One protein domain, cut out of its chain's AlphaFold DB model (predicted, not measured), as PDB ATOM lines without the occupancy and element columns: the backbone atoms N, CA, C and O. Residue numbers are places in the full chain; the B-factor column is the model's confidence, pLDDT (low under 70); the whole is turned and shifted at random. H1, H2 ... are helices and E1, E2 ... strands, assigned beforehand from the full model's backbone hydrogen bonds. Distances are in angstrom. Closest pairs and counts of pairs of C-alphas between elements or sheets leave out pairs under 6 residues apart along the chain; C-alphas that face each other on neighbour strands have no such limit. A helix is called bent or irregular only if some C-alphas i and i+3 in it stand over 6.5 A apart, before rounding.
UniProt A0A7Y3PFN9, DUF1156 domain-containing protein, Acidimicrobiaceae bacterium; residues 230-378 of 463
ATOM      1  N   THR A 230      -3.296  12.446 -24.182       96.19
ATOM      2  CA  THR A 230      -3.547  12.604 -22.744       96.19
ATOM      3  C   THR A 230      -3.959  14.042 -22.386       96.19
ATOM      4  O   THR A 230      -3.734  14.961 -23.182       96.19
ATOM      5  N   PRO A 231      -4.573  14.275 -21.209       96.50
ATOM      6  CA  PRO A 231      -4.867  15.626 -20.728       96.50
ATOM      7  C   PRO A 231      -3.626  16.532 -20.670       96.50
ATOM      8  O   PRO A 231      -3.689  17.675 -21.114       96.50
ATOM      9  N   GLU A 232      -2.481  16.003 -20.236       94.69
ATOM     10  CA  GLU A 232      -1.214  16.739 -20.094       94.69
ATOM     11  C   GLU A 232      -0.676  17.197 -21.460       94.69
ATOM     12  O   GLU A 232      -0.148  18.302 -21.617       94.69
ATOM     13  N   MET A 233      -0.865  16.375 -22.499       94.38
ATOM     14  CA  MET A 233      -0.558  16.783 -23.868       94.38
ATOM     15  C   MET A 233      -1.436  17.961 -24.299       94.38
ATOM     16  O   MET A 233      -0.940  18.881 -24.936       94.38
ATOM     17  N   VAL A 234      -2.726  17.968 -23.952       95.56
ATOM     18  CA  VAL A 234      -3.658  19.043 -24.337       95.56
ATOM     19  C   VAL A 234      -3.344  20.361 -23.624       95.56
ATOM     20  O   VAL A 234      -3.563  21.426 -24.205       95.56
ATOM     21  N   GLU A 235      -2.808  20.310 -22.403       94.06
ATOM     22  CA  GLU A 235      -2.370  21.500 -21.661       94.06
ATOM     23  C   GLU A 235      -1.257  22.254 -22.399       94.06
ATOM     24  O   GLU A 235      -1.318  23.475 -22.541       94.06
ATOM     25  N   THR A 236      -0.276  21.523 -22.932       90.56
ATOM     26  CA  THR A 236       0.866  22.095 -23.666       90.56
ATOM     27  C   THR A 236       0.597  22.273 -25.162       90.56
ATOM     28  O   THR A 236       1.213  23.116 -25.819       90.56
ATOM     29  N   ARG A 237      -0.347  21.508 -25.720       92.50
ATOM     30  CA  ARG A 237      -0.748  21.516 -27.132       92.50
ATOM     31  C   ARG A 237      -2.272  21.641 -27.263       92.50
ATOM     32  O   ARG A 237      -2.959  20.651 -27.533       92.50
ATOM     33  N   PRO A 238      -2.828  22.864 -27.138       92.25
ATOM     34  CA  PRO A 238      -4.273  23.094 -27.222       92.25
ATOM     35  C   PRO A 238      -4.918  22.624 -28.535       92.25
ATOM     36  O   PRO A 238      -6.114  22.332 -28.562       92.25
ATOM     37  N   ASP A 239      -4.138  22.513 -29.616       91.62
ATOM     38  CA  ASP A 239      -4.572  21.961 -30.903       91.62
ATOM     39  C   ASP A 239      -4.992  20.484 -30.825       91.62
ATOM     40  O   ASP A 239      -5.770  20.028 -31.662       91.62
ATOM     41  N   LEU A 240      -4.539  19.751 -29.802       95.19
ATOM     42  CA  LEU A 240      -4.892  18.351 -29.567       95.19
ATOM     43  C   LEU A 240      -6.207  18.169 -28.804       95.19
ATOM     44  O   LEU A 240      -6.691  17.044 -28.704       95.19
ATOM     45  N   ARG A 241      -6.829  19.243 -28.302       95.12
ATOM     46  CA  ARG A 241      -8.093  19.172 -27.546       95.12
ATOM     47  C   ARG A 241      -9.199  18.356 -28.243       95.12
ATOM     48  O   ARG A 241      -9.842  17.569 -27.554       95.12
ATOM     49  N   PRO A 242      -9.419  18.455 -29.573       94.81
ATOM     50  CA  PRO A 242     -10.424  17.639 -30.267       94.81
ATOM     51  C   PRO A 242     -10.140  16.129 -30.254       94.81
ATOM     52  O   PRO A 242     -11.015  15.339 -30.605       94.81
ATOM     53  N   HIS A 243      -8.918  15.741 -29.893       95.06
ATOM     54  CA  HIS A 243      -8.425  14.370 -29.910       95.06
ATOM     55  C   HIS A 243      -8.215  13.792 -28.511       95.06
ATOM     56  O   HIS A 243      -7.800  12.644 -28.402       95.06
ATOM     57  N   GLN A 244      -8.497  14.547 -27.444       96.38
ATOM     58  CA  GLN A 244      -8.280  14.094 -26.072       96.38
ATOM     59  C   GLN A 244      -8.966  12.746 -25.812       96.38
ATOM     60  O   GLN A 244     -10.152  12.569 -26.082       96.38
ATOM     61  N   GLY A 245      -8.200  11.786 -25.293       95.94
ATOM     62  CA  GLY A 245      -8.659  10.426 -25.026       95.94
ATOM     63  C   GLY A 245      -8.678   9.490 -26.240       95.94
ATOM     64  O   GLY A 245      -8.916   8.300 -26.041       95.94
ATOM     65  N   GLN A 246      -8.402   9.971 -27.458       96.50
ATOM     66  CA  GLN A 246      -8.324   9.152 -28.674       96.50
ATOM     67  C   GLN A 246      -6.924   8.566 -28.867       96.50
ATOM     68  O   GLN A 246      -5.923   9.198 -28.522       96.50
ATOM     69  N   ASP A 247      -6.864   7.381 -29.474       96.44
ATOM     70  CA  ASP A 247      -5.633   6.782 -29.985       96.44
ATOM     71  C   ASP A 247      -5.392   7.253 -31.420       96.44
ATOM     72  O   ASP A 247      -6.181   6.977 -32.324       96.44
ATOM     73  N   LEU A 248      -4.302   7.985 -31.629       96.69
ATOM     74  CA  LEU A 248      -3.908   8.476 -32.941       96.69
ATOM     75  C   LEU A 248      -3.036   7.446 -33.662       96.69
ATOM     76  O   LEU A 248      -2.018   6.990 -33.135       96.69
ATOM     77  N   THR A 249      -3.408   7.128 -34.901       95.94
ATOM     78  CA  THR A 249      -2.625   6.260 -35.787       95.94
ATOM     79  C   THR A 249      -1.340   6.963 -36.212       95.94
ATOM     80  O   THR A 249      -1.376   8.018 -36.853       95.94
ATOM     81  N   VAL A 250      -0.192   6.360 -35.904       96.06
ATOM     82  CA  VAL A 250       1.112   6.844 -36.364       96.06
ATOM     83  C   VAL A 250       1.314   6.480 -37.836       96.06
ATOM     84  O   VAL A 250       1.206   5.318 -38.218       96.06
ATOM     85  N   ILE A 251       1.642   7.471 -38.667       95.44
ATOM     86  CA  ILE A 251       1.852   7.307 -40.117       95.44
ATOM     87  C   ILE A 251       3.295   7.566 -40.556       95.44
ATOM     88  O   ILE A 251       3.680   7.170 -41.654       95.44
ATOM     89  N   ALA A 252       4.106   8.237 -39.732       95.81
ATOM     90  CA  ALA A 252       5.532   8.412 -39.989       95.81
ATOM     91  C   ALA A 252       6.323   8.734 -38.714       95.81
ATOM     92  O   ALA A 252       5.815   9.330 -37.767       95.81
ATOM     93  N   TYR A 253       7.608   8.386 -38.743       96.19
ATOM     94  CA  TYR A 253       8.603   8.746 -37.737       96.19
ATOM     95  C   TYR A 253       9.723   9.515 -38.428       96.19
ATOM     96  O   TYR A 253      10.226   9.068 -39.462       96.19
ATOM     97  N   LEU A 254      10.123  10.649 -37.864       96.88
ATOM     98  CA  LEU A 254      11.208  11.463 -38.399       96.88
ATOM     99  C   LEU A 254      12.455  11.239 -37.549       96.88
ATOM    100  O   LEU A 254      12.464  11.573 -36.368       96.88
ATOM    101  N   TRP A 255      13.488  10.650 -38.146       95.94
ATOM    102  CA  TRP A 255      14.719  10.251 -37.464       95.94
ATOM    103  C   TRP A 255      15.907  11.088 -37.930       95.94
ATOM    104  O   TRP A 255      16.037  11.381 -39.119       95.94
ATOM    105  N   ALA A 256      16.820  11.379 -37.009       96.38
ATOM    106  CA  ALA A 256      18.171  11.828 -37.319       96.38
ATOM    107  C   ALA A 256      19.143  10.648 -37.209       96.38
ATOM    108  O   ALA A 256      19.040   9.863 -36.267       96.38
ATOM    109  N   ARG A 257      20.121  10.547 -38.119       95.44
ATOM    110  CA  ARG A 257      21.350   9.777 -37.844       95.44
ATOM    111  C   ARG A 257      22.169  10.528 -36.797       95.44
ATOM    112  O   ARG A 257      22.101  11.754 -36.767       95.44
ATOM    113  N   THR A 258      22.940   9.833 -35.972       96.88
ATOM    114  CA  THR A 258      23.765  10.462 -34.929       96.88
ATOM    115  C   THR A 258      25.219  10.012 -34.997       96.88
ATOM    116  O   THR A 258      25.502   8.958 -35.553       96.88
ATOM    117  N   VAL A 259      26.138  10.795 -34.435       97.19
ATOM    118  CA  VAL A 259      27.547  10.417 -34.199       97.19
ATOM    119  C   VAL A 259      27.980  10.894 -32.816       97.19
ATOM    120  O   VAL A 259      27.349  11.800 -32.273       97.19
ATOM    121  N   LYS A 260      29.067  10.352 -32.259       96.62
ATOM    122  CA  LYS A 260      29.599  10.854 -30.987       96.62
ATOM    123  C   LYS A 260      30.173  12.259 -31.124       96.62
ATOM    124  O   LYS A 260      30.767  12.604 -32.152       96.62
ATOM    125  N   SER A 261      30.006  13.074 -30.085       95.75
ATOM    126  CA  SER A 261      30.631  14.397 -30.017       95.75
ATOM    127  C   SER A 261      32.162  14.281 -30.089       95.75
ATOM    128  O   SER A 261      32.728  13.429 -29.405       95.75
ATOM    129  N   PRO A 262      32.856  15.145 -30.856       94.69
ATOM    130  CA  PRO A 262      34.319  15.200 -30.849       94.69
ATOM    131  C   PRO A 262      34.879  15.868 -29.585       94.69
ATOM    132  O   PRO A 262      36.083  15.823 -29.351       94.69
ATOM    133  N   ASP A 263      34.027  16.541 -28.807       94.12
ATOM    134  CA  ASP A 263      34.412  17.191 -27.559       94.12
ATOM    135  C   ASP A 263      34.451  16.153 -26.422       94.12
ATOM    136  O   ASP A 263      33.399  15.572 -26.126       94.12
ATOM    137  N   PRO A 264      35.606  15.941 -25.758       91.94
ATOM    138  CA  PRO A 264      35.738  14.995 -24.651       91.94
ATOM    139  C   PRO A 264      34.720  15.202 -23.522       91.94
ATOM    140  O   PRO A 264      34.270  14.224 -22.924       91.94
ATOM    141  N   ALA A 265      34.306  16.448 -23.262       91.56
ATOM    142  CA  ALA A 265      33.316  16.755 -22.229       91.56
ATOM    143  C   ALA A 265      31.925  16.174 -22.538       91.56
ATOM    144  O   ALA A 265      31.133  15.958 -21.626       91.56
ATOM    145  N   TYR A 266      31.640  15.888 -23.812       93.06
ATOM    146  CA  TYR A 266      30.355  15.372 -24.287       93.06
ATOM    147  C   TYR A 266      30.516  14.083 -25.104       93.06
ATOM    148  O   TYR A 266      29.667  13.785 -25.941       93.06
ATOM    149  N   HIS A 267      31.605  13.333 -24.912       89.25
ATOM    150  CA  HIS A 267      31.955  12.182 -25.755       89.25
ATOM    151  C   HIS A 267      30.866  11.093 -25.820       89.25
ATOM    152  O   HIS A 267      30.740  10.415 -26.838       89.25
ATOM    153  N   ASP A 268      30.043  10.964 -24.777       89.62
ATOM    154  CA  ASP A 268      28.929  10.011 -24.732       89.62
ATOM    155  C   ASP A 268      27.683  10.476 -25.497       89.62
ATOM    156  O   ASP A 268      26.811   9.664 -25.824       89.62
ATOM    157  N   VAL A 269      27.602  11.763 -25.846       93.81
ATOM    158  CA  VAL A 269      26.438  12.361 -26.503       93.81
ATOM    159  C   VAL A 269      26.377  11.963 -27.974       93.81
ATOM    160  O   VAL A 269      27.303  12.197 -28.752       93.81
ATOM    161  N   ASP A 270      25.221  11.435 -28.371       95.56
ATOM    162  CA  ASP A 270      24.865  11.168 -29.760       95.56
ATOM    163  C   ASP A 270      24.347  12.442 -30.435       95.56
ATOM    164  O   ASP A 270      23.176  12.793 -30.330       95.56
ATOM    165  N   VAL A 271      25.213  13.150 -31.154       97.25
ATOM    166  CA  VAL A 271      24.868  14.396 -31.842       97.25
ATOM    167  C   VAL A 271      24.035  14.098 -33.094       97.25
ATOM    168  O   VAL A 271      24.503  13.362 -33.966       97.25
ATOM    169  N   PRO A 272      22.838  14.691 -33.257       97.31
ATOM    170  CA  PRO A 272      21.979  14.442 -34.406       97.31
ATOM    171  C   PRO A 272      22.525  15.146 -35.647       97.31
ATOM    172  O   PRO A 272      22.934  16.299 -35.580       97.31
ATOM    173  N   LEU A 273      22.502  14.473 -36.795       96.69
ATOM    174  CA  LEU A 273      22.937  14.975 -38.097       96.69
ATOM    175  C   LEU A 273      21.711  15.338 -38.937       96.69
ATOM    176  O   LEU A 273      21.079  14.481 -39.556       96.69
ATOM    177  N   VAL A 274      21.360  16.621 -38.945       96.00
ATOM    178  CA  VAL A 274      20.108  17.134 -39.507       96.00
ATOM    179  C   VAL A 274      20.423  18.327 -40.399       96.00
ATOM    180  O   VAL A 274      21.204  19.188 -40.014       96.00
ATOM    181  N   ALA A 275      19.831  18.405 -41.592       94.50
ATOM    182  CA  ALA A 275      20.028  19.549 -42.492       94.50
ATOM    183  C   ALA A 275      19.124  20.747 -42.142       94.50
ATOM    184  O   ALA A 275      19.510  21.896 -42.345       94.50
ATOM    185  N   SER A 276      17.929  20.480 -41.614       95.31
ATOM    186  CA  SER A 276      16.951  21.475 -41.175       95.31
ATOM    187  C   SER A 276      16.027  20.861 -40.124       95.31
ATOM    188  O   SER A 276      15.621  19.709 -40.263       95.31
ATOM    189  N   PHE A 277      15.687  21.629 -39.092       96.88
ATOM    190  CA  PHE A 277      14.694  21.249 -38.087       96.88
ATOM    191  C   PHE A 277      13.265  21.674 -38.476       96.88
ATOM    192  O   PHE A 277      12.311  21.392 -37.750       96.88
ATOM    193  N   ALA A 278      13.090  22.336 -39.623       96.94
ATOM    194  CA  ALA A 278      11.782  22.677 -40.169       96.94
ATOM    195  C   ALA A 278      11.101  21.431 -40.763       96.94
ATOM    196  O   ALA A 278      11.615  20.827 -41.704       96.94
ATOM    197  N   LEU A 279       9.926  21.063 -40.244       95.56
ATOM    198  CA  LEU A 279       9.154  19.910 -40.727       95.56
ATOM    199  C   LEU A 279       8.110  20.305 -41.779       95.56
ATOM    200  O   LEU A 279       7.859  19.568 -42.730       95.56
ATOM    201  N   SER A 280       7.494  21.475 -41.609       94.75
ATOM    202  CA  SER A 280       6.526  22.055 -42.540       94.75
ATOM    203  C   SER A 280       6.720  23.563 -42.593       94.75
ATOM    204  O   SER A 280       6.720  24.228 -41.560       94.75
ATOM    205  N   THR A 281       6.854  24.106 -43.801       93.19
ATOM    206  CA  THR A 281       6.989  25.552 -44.059       93.19
ATOM    207  C   THR A 281       5.746  26.143 -44.725       93.19
ATOM    208  O   THR A 281       5.776  27.265 -45.226       93.19
ATOM    209  N   LYS A 282       4.647  25.379 -44.788       92.31
ATOM    210  CA  LYS A 282       3.393  25.847 -45.378       92.31
ATOM    211  C   LYS A 282       2.750  26.883 -44.456       92.31
ATOM    212  O   LYS A 282       2.489  26.566 -43.301       92.31
ATOM    213  N   ALA A 283       2.426  28.054 -45.007       91.88
ATOM    214  CA  ALA A 283       1.760  29.133 -44.283       91.88
ATOM    215  C   ALA A 283       0.494  28.645 -43.550       91.88
ATOM    216  O   ALA A 283      -0.364  27.989 -44.153       91.88
ATOM    217  N   GLY A 284       0.400  28.943 -42.254       89.25
ATOM    218  CA  GLY A 284      -0.686  28.522 -41.361       89.25
ATOM    219  C   GLY A 284      -0.664  27.040 -40.959       89.25
ATOM    220  O   GLY A 284      -1.610  26.558 -40.337       89.25
ATOM    221  N   LYS A 285       0.369  26.291 -41.353       92.00
ATOM    222  CA  LYS A 285       0.605  24.878 -41.006       92.00
ATOM    223  C   LYS A 285       2.092  24.631 -40.740       92.00
ATOM    224  O   LYS A 285       2.619  23.565 -41.076       92.00
ATOM    225  N   GLU A 286       2.779  25.634 -40.216       96.00
ATOM    226  CA  GLU A 286       4.196  25.578 -39.905       96.00
ATOM    227  C   GLU A 286       4.450  24.683 -38.693       96.00
ATOM    228  O   GLU A 286       3.749  24.756 -37.680       96.00
ATOM    229  N   VAL A 287       5.457  23.821 -38.822       96.88
ATOM    230  CA  VAL A 287       5.869  22.874 -37.784       96.88
ATOM    231  C   VAL A 287       7.382  22.744 -37.822       96.88
ATOM    232  O   VAL A 287       7.966  22.604 -38.901       96.88
ATOM    233  N   TRP A 288       8.021  22.748 -36.660       97.94
ATOM    234  CA  TRP A 288       9.461  22.555 -36.524       97.94
ATOM    235  C   TRP A 288       9.800  21.796 -35.240       97.94
ATOM    236  O   TRP A 288       8.944  21.601 -34.379       97.94
ATOM    237  N   VAL A 289      11.039  21.322 -35.149       97.62
ATOM    238  CA  VAL A 289      11.560  20.612 -33.979       97.62
ATOM    239  C   VAL A 289      12.557  21.501 -33.249       97.62
ATOM    240  O   VAL A 289      13.566  21.916 -33.814       97.62
ATOM    241  N   GLU A 290      12.292  21.778 -31.984       96.25
ATOM    242  CA  GLU A 290      13.245  22.400 -31.077       96.25
ATOM    243  C   GLU A 290      14.157  21.333 -30.473       96.25
ATOM    244  O   GLU A 290      13.681  20.277 -30.066       96.25
ATOM    245  N   HIS A 291      15.463  21.597 -30.424       94.06
ATOM    246  CA  HIS A 291      16.409  20.798 -29.649       94.06
ATOM    247  C   HIS A 291      16.614  21.483 -28.298       94.06
ATOM    248  O   HIS A 291      17.322  22.483 -28.201       94.06
ATOM    249  N   VAL A 292      15.959  20.967 -27.267       95.06
ATOM    250  CA  VAL A 292      16.055  21.500 -25.909       95.06
ATOM    251  C   VAL A 292      17.270  20.856 -25.248       95.06
ATOM    252  O   VAL A 292      17.381  19.634 -25.215       95.06
ATOM    253  N   ILE A 293      18.218  21.677 -24.796       94.44
ATOM    254  CA  ILE A 293      19.402  21.215 -24.061       94.44
ATOM    255  C   ILE A 293      19.016  21.093 -22.587       94.44
ATOM    256  O   ILE A 293      18.436  22.030 -22.039       94.44
ATOM    257  N   ASP A 294      19.368  19.971 -21.958       91.75
ATOM    258  CA  ASP A 294      19.096  19.735 -20.537       91.75
ATOM    259  C   ASP A 294      19.745  20.827 -19.667       91.75
ATOM    260  O   ASP A 294      20.821  21.336 -19.991       91.75
ATOM    261  N   GLU A 295      19.137  21.175 -18.529       89.00
ATOM    262  CA  GLU A 295      19.627  22.258 -17.654       89.00
ATOM    263  C   GLU A 295      21.074  22.039 -17.180       89.00
ATOM    264  O   GLU A 295      21.880  22.969 -17.129       89.00
ATOM    265  N   ASN A 296      21.429  20.787 -16.891       87.94
ATOM    266  CA  ASN A 296      22.774  20.359 -16.499       87.94
ATOM    267  C   ASN A 296      23.733  20.173 -17.696       87.94
ATOM    268  O   ASN A 296      24.891  19.806 -17.505       87.94
ATOM    269  N   ARG A 297      23.247  20.401 -18.923       86.50
ATOM    270  CA  ARG A 297      23.949  20.222 -20.200       86.50
ATOM    271  C   ARG A 297      24.505  18.814 -20.418       86.50
ATOM    272  O   ARG A 297      25.456  18.660 -21.174       86.50
ATOM    273  N   THR A 298      23.937  17.777 -19.805       88.00
ATOM    274  CA  THR A 298      24.402  16.393 -20.033       88.00
ATOM    275  C   THR A 298      23.820  15.764 -21.295       88.00
ATOM    276  O   THR A 298      24.310  14.734 -21.752       88.00
ATOM    277  N   GLY A 299      22.790  16.375 -21.874       92.44
ATOM    278  CA  GLY A 299      22.082  15.829 -23.017       92.44
ATOM    279  C   GLY A 299      21.130  16.828 -23.657       92.44
ATOM    280  O   GLY A 299      21.272  18.049 -23.525       92.44
ATOM    281  N   TYR A 300      20.207  16.276 -24.436       95.25
ATOM    282  CA  TYR A 300      19.175  17.025 -25.127       95.25
ATOM    283  C   TYR A 300      17.975  16.129 -25.457       95.25
ATOM    284  O   TYR A 300      18.096  14.909 -25.668       95.25
ATOM    285  N   HIS A 301      16.827  16.769 -25.644       95.38
ATOM    286  CA  HIS A 301      15.635  16.160 -26.218       95.38
ATOM    287  C   HIS A 301      15.033  17.037 -27.311       95.38
ATOM    288  O   HIS A 301      15.452  18.170 -27.555       95.38
ATOM    289  N   PHE A 302      14.079  16.466 -28.039       97.06
ATOM    290  CA  PHE A 302      13.386  17.157 -29.112       97.06
ATOM    291  C   PHE A 302      11.947  17.453 -28.718       97.06
ATOM    292  O   PHE A 302      11.241  16.575 -28.225       97.06
ATOM    293  N   GLU A 303      11.497  18.667 -29.012       96.88
ATOM    294  CA  GLU A 303      10.108  19.071 -28.832       96.88
ATOM    295  C   GLU A 303       9.541  19.641 -30.129       96.88
ATOM    296  O   GLU A 303      10.140  20.483 -30.794       96.88
ATOM    297  N   VAL A 304       8.355  19.182 -30.510       97.25
ATOM    298  CA  VAL A 304       7.631  19.692 -31.667       97.25
ATOM    299  C   VAL A 304       6.969  21.014 -31.309       97.25
ATOM    300  O   VAL A 304       6.199  21.121 -30.352       97.25
ATOM    301  N   ARG A 305       7.215  22.011 -32.154       96.50
ATOM    302  CA  ARG A 305       6.656  23.354 -32.060       96.50
ATOM    303  C   ARG A 305       5.780  23.653 -33.267       96.50
ATOM    304  O   ARG A 305       6.108  23.299 -34.402       96.50
ATOM    305  N   LEU A 306       4.655  24.312 -33.003       94.81
ATOM    306  CA  LEU A 306       3.740  24.817 -34.023       94.81
ATOM    307  C   LEU A 306       3.951  26.316 -34.223       94.81
ATOM    308  O   LEU A 306       4.279  27.033 -33.280       94.81
ATOM    309  N   GLY A 307       3.702  26.784 -35.442       93.81
ATOM    310  CA  GLY A 307       3.803  28.198 -35.788       93.81
ATOM    311  C   GLY A 307       5.132  28.563 -36.454       93.81
ATOM    312  O   GLY A 307       5.856  27.674 -36.915       93.81
ATOM    313  N   PRO A 308       5.436  29.870 -36.564       94.69
ATOM    314  CA  PRO A 308       6.520  30.371 -37.401       94.69
ATOM    315  C   PRO A 308       7.854  29.669 -37.135       94.69
ATOM    316  O   PRO A 308       8.299  29.562 -35.994       94.69
ATOM    317  N   VAL A 309       8.500  29.204 -38.206       95.31
ATOM    318  CA  VAL A 309       9.791  28.513 -38.118       95.31
ATOM    319  C   VAL A 309      10.905  29.544 -37.893       95.31
ATOM    320  O   VAL A 309      11.145  30.358 -38.795       95.31
ATOM    321  N   PRO A 310      11.622  29.516 -36.753       94.31
ATOM    322  CA  PRO A 310      12.707  30.456 -36.501       94.31
ATOM    323  C   PRO A 310      13.881  30.219 -37.464       94.31
ATOM    324  O   PRO A 310      14.136  29.090 -37.888       94.31
ATOM    325  N   GLU A 311      14.652  31.267 -37.777       90.12
ATOM    326  CA  GLU A 311      15.832  31.166 -38.661       90.12
ATOM    327  C   GLU A 311      16.857  30.131 -38.172       90.12
ATOM    328  O   GLU A 311      17.513  29.465 -38.975       90.12
ATOM    329  N   GLY A 312      16.962  29.955 -36.851       87.38
ATOM    330  CA  GLY A 312      17.776  28.907 -36.239       87.38
ATOM    331  C   GLY A 312      17.325  27.501 -36.637       87.38
ATOM    332  O   GLY A 312      18.167  26.694 -36.995       87.38
ATOM    333  N   ALA A 313      16.018  27.224 -36.683       91.88
ATOM    334  CA  ALA A 313      15.482  25.906 -37.039       91.88
ATOM    335  C   ALA A 313      15.538  25.613 -38.547       91.88
ATOM    336  O   ALA A 313      15.516  24.453 -38.962       91.88
ATOM    337  N   LYS A 314      15.648  26.646 -39.392       90.94
ATOM    338  CA  LYS A 314      15.860  26.456 -40.835       90.94
ATOM    339  C   LYS A 314      17.224  25.833 -41.129       90.94
ATOM    340  O   LYS A 314      17.355  25.145 -42.142       90.94
ATOM    341  N   ARG A 315      18.200  26.025 -40.236       89.62
ATOM    342  CA  ARG A 315      19.537  25.428 -40.295       89.62
ATOM    343  C   ARG A 315      19.629  24.282 -39.293       89.62
ATOM    344  O   ARG A 315      19.325  24.441 -38.121       89.62
ATOM    345  N   GLY A 316      20.020  23.107 -39.760       92.44
ATOM    346  CA  GLY A 316      20.310  21.992 -38.872       92.44
ATOM    347  C   GLY A 316      21.774  21.963 -38.436       92.44
ATOM    348  O   GLY A 316      22.547  22.889 -38.683       92.44
ATOM    349  N   THR A 317      22.164  20.859 -37.815       95.06
ATOM    350  CA  THR A 317      23.549  20.585 -37.415       95.06
ATOM    351  C   THR A 317      24.470  20.307 -38.588       95.06
ATOM    352  O   THR A 317      25.676  20.367 -38.406       95.06
ATOM    353  N   MET A 318      23.939  19.992 -39.771       95.62
ATOM    354  CA  MET A 318      24.703  19.664 -40.973       95.62
ATOM    355  C   MET A 318      24.711  20.810 -41.978       95.62
ATOM    356  O   MET A 318      23.666  21.337 -42.362       95.62
ATOM    357  N   GLN A 319      25.897  21.119 -42.496       89.75
ATOM    358  CA  GLN A 319      26.119  22.097 -43.554       89.75
ATOM    359  C   GLN A 319      26.718  21.448 -44.803       89.75
ATOM    360  O   GLN A 319      27.483  20.483 -44.744       89.75
ATOM    361  N   ARG A 320      26.398  22.019 -45.969       84.50
ATOM    362  CA  ARG A 320      26.777  21.465 -47.278       84.50
ATOM    363  C   ARG A 320      28.294  21.441 -47.513       84.50
ATOM    364  O   ARG A 320      28.780  20.526 -48.169       84.50
ATOM    365  N   SER A 321      29.019  22.427 -46.986       81.19
ATOM    366  CA  SER A 321      30.458  22.637 -47.216       81.19
ATOM    367  C   SER A 321      31.340  22.457 -45.972       81.19
ATOM    368  O   SER A 321      32.554  22.391 -46.123       81.19
ATOM    369  N   GLY A 322      30.762  22.351 -44.767       80.81
ATOM    370  CA  GLY A 322      31.515  22.370 -43.500       80.81
ATOM    371  C   GLY A 322      31.494  21.076 -42.679       80.81
ATOM    372  O   GLY A 322      32.277  20.940 -41.745       80.81
ATOM    373  N   GLY A 323      30.634  20.110 -43.018       92.31
ATOM    374  CA  GLY A 323      30.347  18.975 -42.139       92.31
ATOM    375  C   GLY A 323      29.244  19.318 -41.141       92.31
ATOM    376  O   GLY A 323      28.280  19.990 -41.509       92.31
ATOM    377  N   GLY A 324      29.360  18.820 -39.914       95.12
ATOM    378  CA  GLY A 324      28.397  19.043 -38.844       95.12
ATOM    379  C   GLY A 324      28.900  19.972 -37.736       95.12
ATOM    380  O   GLY A 324      30.084  20.290 -37.679       95.12
ATOM    381  N   THR A 325      28.016  20.344 -36.818       95.88
ATOM    382  CA  THR A 325      28.334  21.064 -35.577       95.88
ATOM    383  C   THR A 325      27.633  20.385 -34.404       95.88
ATOM    384  O   THR A 325      26.457  20.031 -34.505       95.88
ATOM    385  N   CYS A 326      28.350  20.183 -33.296       95.56
ATOM    386  CA  CYS A 326      27.769  19.631 -32.076       95.56
ATOM    387  C   CYS A 326      26.747  20.597 -31.466       95.56
ATOM    388  O   CYS A 326      27.075  21.747 -31.200       95.56
ATOM    389  N   ILE A 327      25.519  20.138 -31.206       93.94
ATOM    390  CA  ILE A 327      24.472  20.989 -30.612       93.94
ATOM    391  C   ILE A 327      24.795  21.425 -29.178       93.94
ATOM    392  O   ILE A 327      24.391  22.512 -28.777       93.94
ATOM    393  N   LEU A 328      25.562  20.625 -28.425       93.25
ATOM    394  CA  LEU A 328      25.950  20.960 -27.054       93.25
ATOM    395  C   LEU A 328      27.205  21.839 -27.004       93.25
ATOM    396  O   LEU A 328      27.154  22.941 -26.462       93.25
ATOM    397  N   SER A 329      28.325  21.374 -27.563       92.62
ATOM    398  CA  SER A 329      29.612  22.082 -27.465       92.62
ATOM    399  C   SER A 329      29.850  23.123 -28.550       92.62
ATOM    400  O   SER A 329      30.795  23.897 -28.450       92.62
ATOM    401  N   GLN A 330      29.042  23.125 -29.614       93.44
ATOM    402  CA  GLN A 330      29.294  23.894 -30.838       93.44
ATOM    403  C   GLN A 330      30.614  23.526 -31.541       93.44
ATOM    404  O   GLN A 330      31.031  24.203 -32.481       93.44
ATOM    405  N   ALA A 331      31.254  22.419 -31.143       95.56
ATOM    406  CA  ALA A 331      32.468  21.934 -31.780       95.56
ATOM    407  C   ALA A 331      32.192  21.512 -33.240       95.56
ATOM    408  O   ALA A 331      31.182  20.847 -33.510       95.56
ATOM    409  N   PRO A 332      33.077  21.865 -34.190       96.31
ATOM    410  CA  PRO A 332      32.940  21.456 -35.580       96.31
ATOM    411  C   PRO A 332      33.201  19.952 -35.742       96.31
ATOM    412  O   PRO A 332      34.146  19.396 -35.189       96.31
ATOM    413  N   MET A 333      32.383  19.301 -36.563       97.25
ATOM    414  CA  MET A 333      32.462  17.886 -36.925       97.25
ATOM    415  C   MET A 333      32.688  17.764 -38.441       97.25
ATOM    416  O   MET A 333      31.734  17.540 -39.195       97.25
ATOM    417  N   PRO A 334      33.925  17.938 -38.940       96.75
ATOM    418  CA  PRO A 334      34.201  17.886 -40.374       96.75
ATOM    419  C   PRO A 334      33.832  16.519 -40.971       96.75
ATOM    420  O   PRO A 334      33.806  15.502 -40.278       96.75
ATOM    421  N   PHE A 335      33.594  16.450 -42.285       96.00
ATOM    422  CA  PHE A 335      33.202  15.192 -42.944       96.00
ATOM    423  C   PHE A 335      34.185  14.035 -42.724       96.00
ATOM    424  O   PHE A 335      33.764  12.882 -42.733       96.00
ATOM    425  N   THR A 336      35.475  14.320 -42.542       96.06
ATOM    426  CA  THR A 336      36.489  13.315 -42.193       96.06
ATOM    427  C   THR A 336      36.170  12.635 -40.864       96.06
ATOM    428  O   THR A 336      36.167  11.409 -40.815       96.06
ATOM    429  N   TYR A 337      35.804  13.414 -39.842       96.75
ATOM    430  CA  TYR A 337      35.361  12.916 -38.539       96.75
ATOM    431  C   TYR A 337      34.038  12.143 -38.645       96.75
ATOM    432  O   TYR A 337      33.929  11.011 -38.189       96.75
ATOM    433  N   LEU A 338      33.040  12.692 -39.349       96.69
ATOM    434  CA  LEU A 338      31.749  12.008 -39.527       96.69
ATOM    435  C   LEU A 338      31.900  10.634 -40.205       96.69
ATOM    436  O   LEU A 338      31.211   9.675 -39.861       96.69
ATOM    437  N   ARG A 339      32.809  10.532 -41.180       95.88
ATOM    438  CA  ARG A 339      33.120   9.273 -41.869       95.88
ATOM    439  C   ARG A 339      33.880   8.305 -40.968       95.88
ATOM    440  O   ARG A 339      33.609   7.111 -41.045       95.88
ATOM    441  N   SER A 340      34.806   8.780 -40.127       97.19
ATOM    442  CA  SER A 340      35.504   7.905 -39.177       97.19
ATOM    443  C   SER A 340      34.555   7.338 -38.123       97.19
ATOM    444  O   SER A 340      34.638   6.149 -37.843       97.19
ATOM    445  N   GLU A 341      33.615   8.141 -37.614       97.25
ATOM    446  CA  GLU A 341      32.576   7.670 -36.688       97.25
ATOM    447  C   GLU A 341      31.694   6.593 -37.328       97.25
ATOM    448  O   GLU A 341      31.487   5.529 -36.743       97.25
ATOM    449  N   GLY A 342      31.236   6.827 -38.563       95.94
ATOM    450  CA  GLY A 342      30.457   5.841 -39.314       95.94
ATOM    451  C   GLY A 342      31.211   4.528 -39.543       95.94
ATOM    452  O   GLY A 342      30.710   3.460 -39.207       95.94
ATOM    453  N   ARG A 343      32.454   4.599 -40.041       96.56
ATOM    454  CA  ARG A 343      33.306   3.415 -40.272       96.56
ATOM    455  C   ARG A 343      33.623   2.640 -38.997       96.56
ATOM    456  O   ARG A 343      33.845   1.439 -39.065       96.56
ATOM    457  N   ALA A 344      33.656   3.321 -37.857       96.69
ATOM    458  CA  ALA A 344      33.861   2.692 -36.563       96.69
ATOM    459  C   ALA A 344      32.568   2.129 -35.943       96.69
ATOM    460  O   ALA A 344      32.589   1.710 -34.789       96.69
ATOM    461  N   GLY A 345      31.441   2.150 -36.668       95.12
ATOM    462  CA  GLY A 345      30.158   1.632 -36.189       95.12
ATOM    463  C   GLY A 345      29.495   2.494 -35.112       95.12
ATOM    464  O   GLY A 345      28.546   2.048 -34.477       95.12
ATOM    465  N   ARG A 346      29.960   3.733 -34.899       95.81
ATOM    466  CA  ARG A 346      29.438   4.657 -33.872       95.81
ATOM    467  C   ARG A 346      28.319   5.567 -34.380       95.81
ATOM    468  O   ARG A 346      27.993   6.569 -33.749       95.81
ATOM    469  N   MET A 347      27.733   5.239 -35.532       94.81
ATOM    470  CA  MET A 347      26.588   5.972 -36.059       94.81
ATOM    471  C   MET A 347      25.284   5.414 -35.487       94.81
ATOM    472  O   MET A 347      24.964   4.245 -35.692       94.81
ATOM    473  N   GLY A 348      24.511   6.261 -34.815       94.25
ATOM    474  CA  GLY A 348      23.228   5.894 -34.220       94.25
ATOM    475  C   GLY A 348      22.032   6.529 -34.926       94.25
ATOM    476  O   GLY A 348      22.120   7.039 -36.052       94.25
ATOM    477  N   THR A 349      20.891   6.501 -34.240       94.75
ATOM    478  CA  THR A 349      19.656   7.178 -34.652       94.75
ATOM    479  C   THR A 349      18.941   7.778 -33.448       94.75
ATOM    480  O   THR A 349      18.883   7.137 -32.401       94.75
ATOM    481  N   ARG A 350      18.331   8.954 -33.625       95.69
ATOM    482  CA  ARG A 350      17.498   9.627 -32.616       95.69
ATOM    483  C   ARG A 350      16.161  10.050 -33.217       95.69
ATOM    484  O   ARG A 350      16.140  10.627 -34.308       95.69
ATOM    485  N   LEU A 351      15.058   9.762 -32.530       97.31
ATOM    486  CA  LEU A 351      13.720  10.154 -32.980       97.31
ATOM    487  C   LEU A 351      13.507  11.653 -32.747       97.31
ATOM    488  O   LEU A 351      13.655  12.128 -31.628       97.31
ATOM    489  N   MET A 352      13.157  12.396 -33.796       97.81
ATOM    490  CA  MET A 352      12.931  13.845 -33.730       97.81
ATOM    491  C   MET A 352      11.461  14.211 -33.556       97.81
ATOM    492  O   MET A 352      11.143  15.175 -32.870       97.81
ATOM    493  N   ALA A 353      10.570  13.489 -34.235       98.12
ATOM    494  CA  ALA A 353       9.139  13.749 -34.203       98.12
ATOM    495  C   ALA A 353       8.350  12.527 -34.668       98.12
ATOM    496  O   ALA A 353       8.826  11.723 -35.479       98.12
ATOM    497  N   ILE A 354       7.109  12.443 -34.199       98.12
ATOM    498  CA  ILE A 354       6.136  11.438 -34.612       98.12
ATOM    499  C   ILE A 354       5.019  12.135 -35.375       98.12
ATOM    500  O   ILE A 354       4.530  13.188 -34.970       98.12
ATOM    501  N   VAL A 355       4.621  11.559 -36.503       98.00
ATOM    502  CA  VAL A 355       3.572  12.093 -37.365       98.00
ATOM    503  C   VAL A 355       2.387  11.144 -37.318       98.00
ATOM    504  O   VAL A 355       2.504   9.985 -37.717       98.00
ATOM    505  N   CYS A 356       1.249  11.647 -36.859       97.56
ATOM    506  CA  CYS A 356      -0.006  10.919 -36.793       97.56
ATOM    507  C   CYS A 356      -0.989  11.387 -37.867       97.56
ATOM    508  O   CYS A 356      -0.932  12.524 -38.356       97.56
ATOM    509  N   GLU A 357      -1.897  10.489 -38.235       96.19
ATOM    510  CA  GLU A 357      -3.052  10.811 -39.059       96.19
ATOM    511  C   GLU A 357      -4.004  11.741 -38.300       96.19
ATOM    512  O   GLU A 357      -4.250  11.575 -37.107       96.19
ATOM    513  N   GLY A 358      -4.539  12.734 -39.003       91.94
ATOM    514  CA  GLY A 358      -5.560  13.630 -38.486       91.94
ATOM    515  C   GLY A 358      -6.621  13.920 -39.552       91.94
ATOM    516  O   GLY A 358      -6.353  13.820 -40.752       91.94
ATOM    517  N   PRO A 359      -7.828  14.349 -39.149       86.88
ATOM    518  CA  PRO A 359      -8.983  14.456 -40.047       86.88
ATOM    519  C   PRO A 359      -8.809  15.490 -41.171       86.88
ATOM    520  O   PRO A 359      -9.466  15.408 -42.204       86.88
ATOM    521  N   ARG A 360      -7.946  16.501 -40.982       84.81
ATOM    522  CA  ARG A 360      -7.701  17.592 -41.953       84.81
ATOM    523  C   ARG A 360      -6.213  17.860 -42.205       84.81
ATOM    524  O   ARG A 360      -5.815  18.960 -42.618       84.81
ATOM    525  N   GLY A 361      -5.375  16.864 -41.938       88.81
ATOM    526  CA  GLY A 361      -3.931  16.959 -42.097       88.81
ATOM    527  C   GLY A 361      -3.172  16.077 -41.120       88.81
ATOM    528  O   GLY A 361      -3.748  15.263 -40.415       88.81
ATOM    529  N   ARG A 362      -1.855  16.262 -41.093       95.44
ATOM    530  CA  ARG A 362      -0.949  15.526 -40.212       95.44
ATOM    531  C   ARG A 362      -0.882  16.200 -38.846       95.44
ATOM    532  O   ARG A 362      -0.816  17.428 -38.791       95.44
ATOM    533  N   ILE A 363      -0.837  15.402 -37.788       96.75
ATOM    534  CA  ILE A 363      -0.589  15.856 -36.417       96.75
ATOM    535  C   ILE A 363       0.857  15.508 -36.075       96.75
ATOM    536  O   ILE A 363       1.265  14.363 -36.236       96.75
ATOM    537  N   TYR A 364       1.641  16.485 -35.628       97.12
ATOM    538  CA  TYR A 364       3.038  16.273 -35.242       97.12
ATOM    539  C   TYR A 364       3.159  16.281 -33.719       97.12
ATOM    540  O   TYR A 364       2.697  17.223 -33.063       97.12
ATOM    541  N   LEU A 365       3.777  15.237 -33.176       97.56
ATOM    542  CA  LEU A 365       3.929  14.975 -31.749       97.56
ATOM    543  C   LEU A 365       5.405  14.795 -31.383       97.56
ATOM    544  O   LEU A 365       6.227  14.418 -32.228       97.56
ATOM    545  N   ASN A 366       5.716  15.051 -30.113       97.06
ATOM    546  CA  ASN A 366       7.043  14.835 -29.548       97.06
ATOM    547  C   ASN A 366       7.454  13.355 -29.671       97.06
ATOM    548  O   ASN A 366       6.589  12.474 -29.654       97.06
ATOM    549  N   PRO A 367       8.760  13.062 -29.796       96.44
ATOM    550  CA  PRO A 367       9.256  11.706 -29.618       96.44
ATOM    551  C   PRO A 367       8.948  11.212 -28.199       96.44
ATOM    552  O   PRO A 367       8.936  11.995 -27.253       96.44
ATOM    553  N   THR A 368       8.731   9.907 -28.051       94.19
ATOM    554  CA  THR A 368       8.600   9.262 -26.740       94.19
ATOM    555  C   THR A 368       9.585   8.108 -26.634       94.19
ATOM    556  O   THR A 368       9.883   7.444 -27.635       94.19
ATOM    557  N   ASP A 369      10.069   7.847 -25.419       92.62
ATOM    558  CA  ASP A 369      11.013   6.754 -25.173       92.62
ATOM    559  C   ASP A 369      10.413   5.397 -25.538       92.62
ATOM    560  O   ASP A 369      11.105   4.568 -26.123       92.62
ATOM    561  N   GLU A 370       9.116   5.182 -25.289       93.44
ATOM    562  CA  GLU A 370       8.432   3.951 -25.698       93.44
ATOM    563  C   GLU A 370       8.551   3.729 -27.215       93.44
ATOM    564  O   GLU A 370       8.945   2.653 -27.669       93.44
ATOM    565  N   GLN A 371       8.240   4.755 -28.010       94.81
ATOM    566  CA  GLN A 371       8.248   4.676 -29.471       94.81
ATOM    567  C   GLN A 371       9.663   4.466 -30.019       94.81
ATOM    568  O   GLN A 371       9.861   3.718 -30.983       94.81
ATOM    569  N   GLU A 372      10.659   5.096 -29.394       94.00
ATOM    570  CA  GLU A 372      12.063   4.916 -29.748       94.00
ATOM    571  C   GLU A 372      12.575   3.514 -29.376       94.00
ATOM    572  O   GLU A 372      13.205   2.849 -30.202       94.00
ATOM    573  N   GLN A 373      12.238   3.012 -28.185       92.62
ATOM    574  CA  GLN A 373      12.599   1.665 -27.734       92.62
ATOM    575  C   GLN A 373      11.949   0.575 -28.592       92.62
ATOM    576  O   GLN A 373      12.632  -0.367 -28.988       92.62
ATOM    577  N   ARG A 374      10.667   0.714 -28.962       92.06
ATOM    578  CA  ARG A 374       9.978  -0.222 -29.875       92.06
ATOM    579  C   ARG A 374      10.706  -0.347 -31.212       92.06
ATOM    580  O   ARG A 374      10.894  -1.450 -31.721       92.06
ATOM    581  N   ALA A 375      11.148   0.782 -31.766       91.88
ATOM    582  CA  ALA A 375      11.895   0.807 -33.018       91.88
ATOM    583  C   ALA A 375      13.274   0.143 -32.895       91.88
ATOM    584  O   ALA A 375      13.680  -0.584 -33.801       91.88
ATOM    585  N   ARG A 376      13.981   0.377 -31.781       89.31
ATOM    586  CA  ARG A 376      15.311  -0.195 -31.511       89.31
ATOM    587  C   ARG A 376      15.263  -1.696 -31.226       89.31
ATOM    588  O   ARG A 376      16.129  -2.422 -31.694       89.31
ATOM    589  N   ASN A 377      14.227  -2.167 -30.537       88.06
ATOM    590  CA  ASN A 377      14.053  -3.574 -30.162       88.06
ATOM    591  C   ASN A 377      13.461  -4.433 -31.296       88.06
ATOM    592  O   ASN A 377      12.875  -5.486 -31.051       88.06
ATOM    593  N   THR A 378      13.582  -3.981 -32.545       89.50
ATOM    594  CA  THR A 378      13.147  -4.745 -33.713       89.50
ATOM    595  C   THR A 378      14.307  -5.570 -34.260       89.50
ATOM    596  O   THR A 378      15.339  -5.006 -34.614       89.50
TER     597      THR A 378
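This is residues 230 to 378 of the 463 residues of the protein "DUF1156 domain-containing protein" of Acidimicrobiaceae bacterium (UniProt A0A7Y3PFN9). A long, strongly twisted and curled sheet, E2 E1 E7 E8, forms a sandwich with a smaller sheet, E3 E4 E5, whose strands E4 and E5 pack on E7 and E8. The long strands E1 and E7 run along the longest axis, with H1 and H2 at one end of it and H4 and the loop around E6 at the other, while H5 crosses the large sheet on the side away from the small one. The printed part has 149 residues, with five named helices and eight named strands in the order H1 H2 E1 E2 E3 E4 E5 H3 E6 H4 E7 E8 H5; both sheets are antiparallel, and the class is mixed, helices and strands. The whole is compact, with a radius of gyration of the C-alphas of 16.4 A and spans of 48 by 35 by 29 A.

Start at E1, residues 250 to 260, and E7, residues 348 to 358, the inner strands of the large sheet; they are antiparallel at 163 degrees, and N 254 and O 353 are 2.9 A apart, within hydrogen-bond range. E2, residues 270 to 273, is an edge strand and forms a hairpin with E1, with N 271 and O 259 at 2.8 A. E8, residues 361 to 365, is the other edge and forms a hairpin with E7, with N 356 and O 363 at 2.8 A. Across this sheet the way turns by 198 degrees, curled like part of a barrel. Next find E3, residues 278 to 280, E4, residues 287 to 293, and E5, residues 300 to 306: a meander, each strand the antiparallel neighbour of the one before. Here N 279 and O 287 are 2.8 A apart, and N 290 and O 303 also 2.8 A. The two sheets make a sandwich, two sheets face to face, with their strands at 17 degrees; the closest C-alphas of E5 and E7 are those of Phe 302 and Met 352, 5.7 A apart. H5, residues 369 to 376, is on the large sheet at a height of 9.6 A, only just over E1 and E7 with 3 C-alphas on each, and runs across the strands, at 79 degrees to E1 on the local plane. H4, residues 335 to 343, only grazes that sheet; its closest C-alpha to E1 is that of Glu 341, 6.2 A from that of Val 259. E6, residues 323 to 325, pairs with no named strand, but residues 318 to 319 and 332 to 333 pair with it antiparallel. H3, residues 311 to 314, is on the small sheet, over none of its strands. H2, residues 238 to 243, only grazes the large sheet; H1, residues 231 to 236, and H2 only just touch, only at the corner, with 3 pairs of C-alphas within 8 A, the closest those of Val 234 and Leu 240 at 5.4 A. In H1, H4 and H5 every O i to N i+4 pair is within hydrogen-bond range; H2 has 0 of 2, with 2 of 3 O i to N i+3 pairs, and H3 is too short for an i+4 pair.

Find C-alpha 250 at (1.112, 6.844, -36.364); from there E1 runs 29.3 A to C-alpha 260 at (29.599, 10.854, -30.987). E7 comes back over 30.1 A, from C-alpha 348 to C-alpha 358, and E8 covers 13.1 A. E4 and E5 measure 19.3 A and 19.4 A, and H4 12.1 A. H2 is irregular: C-alphas 239 and 242 are 7.3 A apart. H5 ends at C-alpha 376, (15.311, -0.195, -31.511).

Look for the two farthest C-alphas at Pro 242 and Thr 336, 48.6 A apart. The printed part has no cut, and no link between its named elements is long. The mean pLDDT of the printed part is 94.2, and no printed residue is under 70.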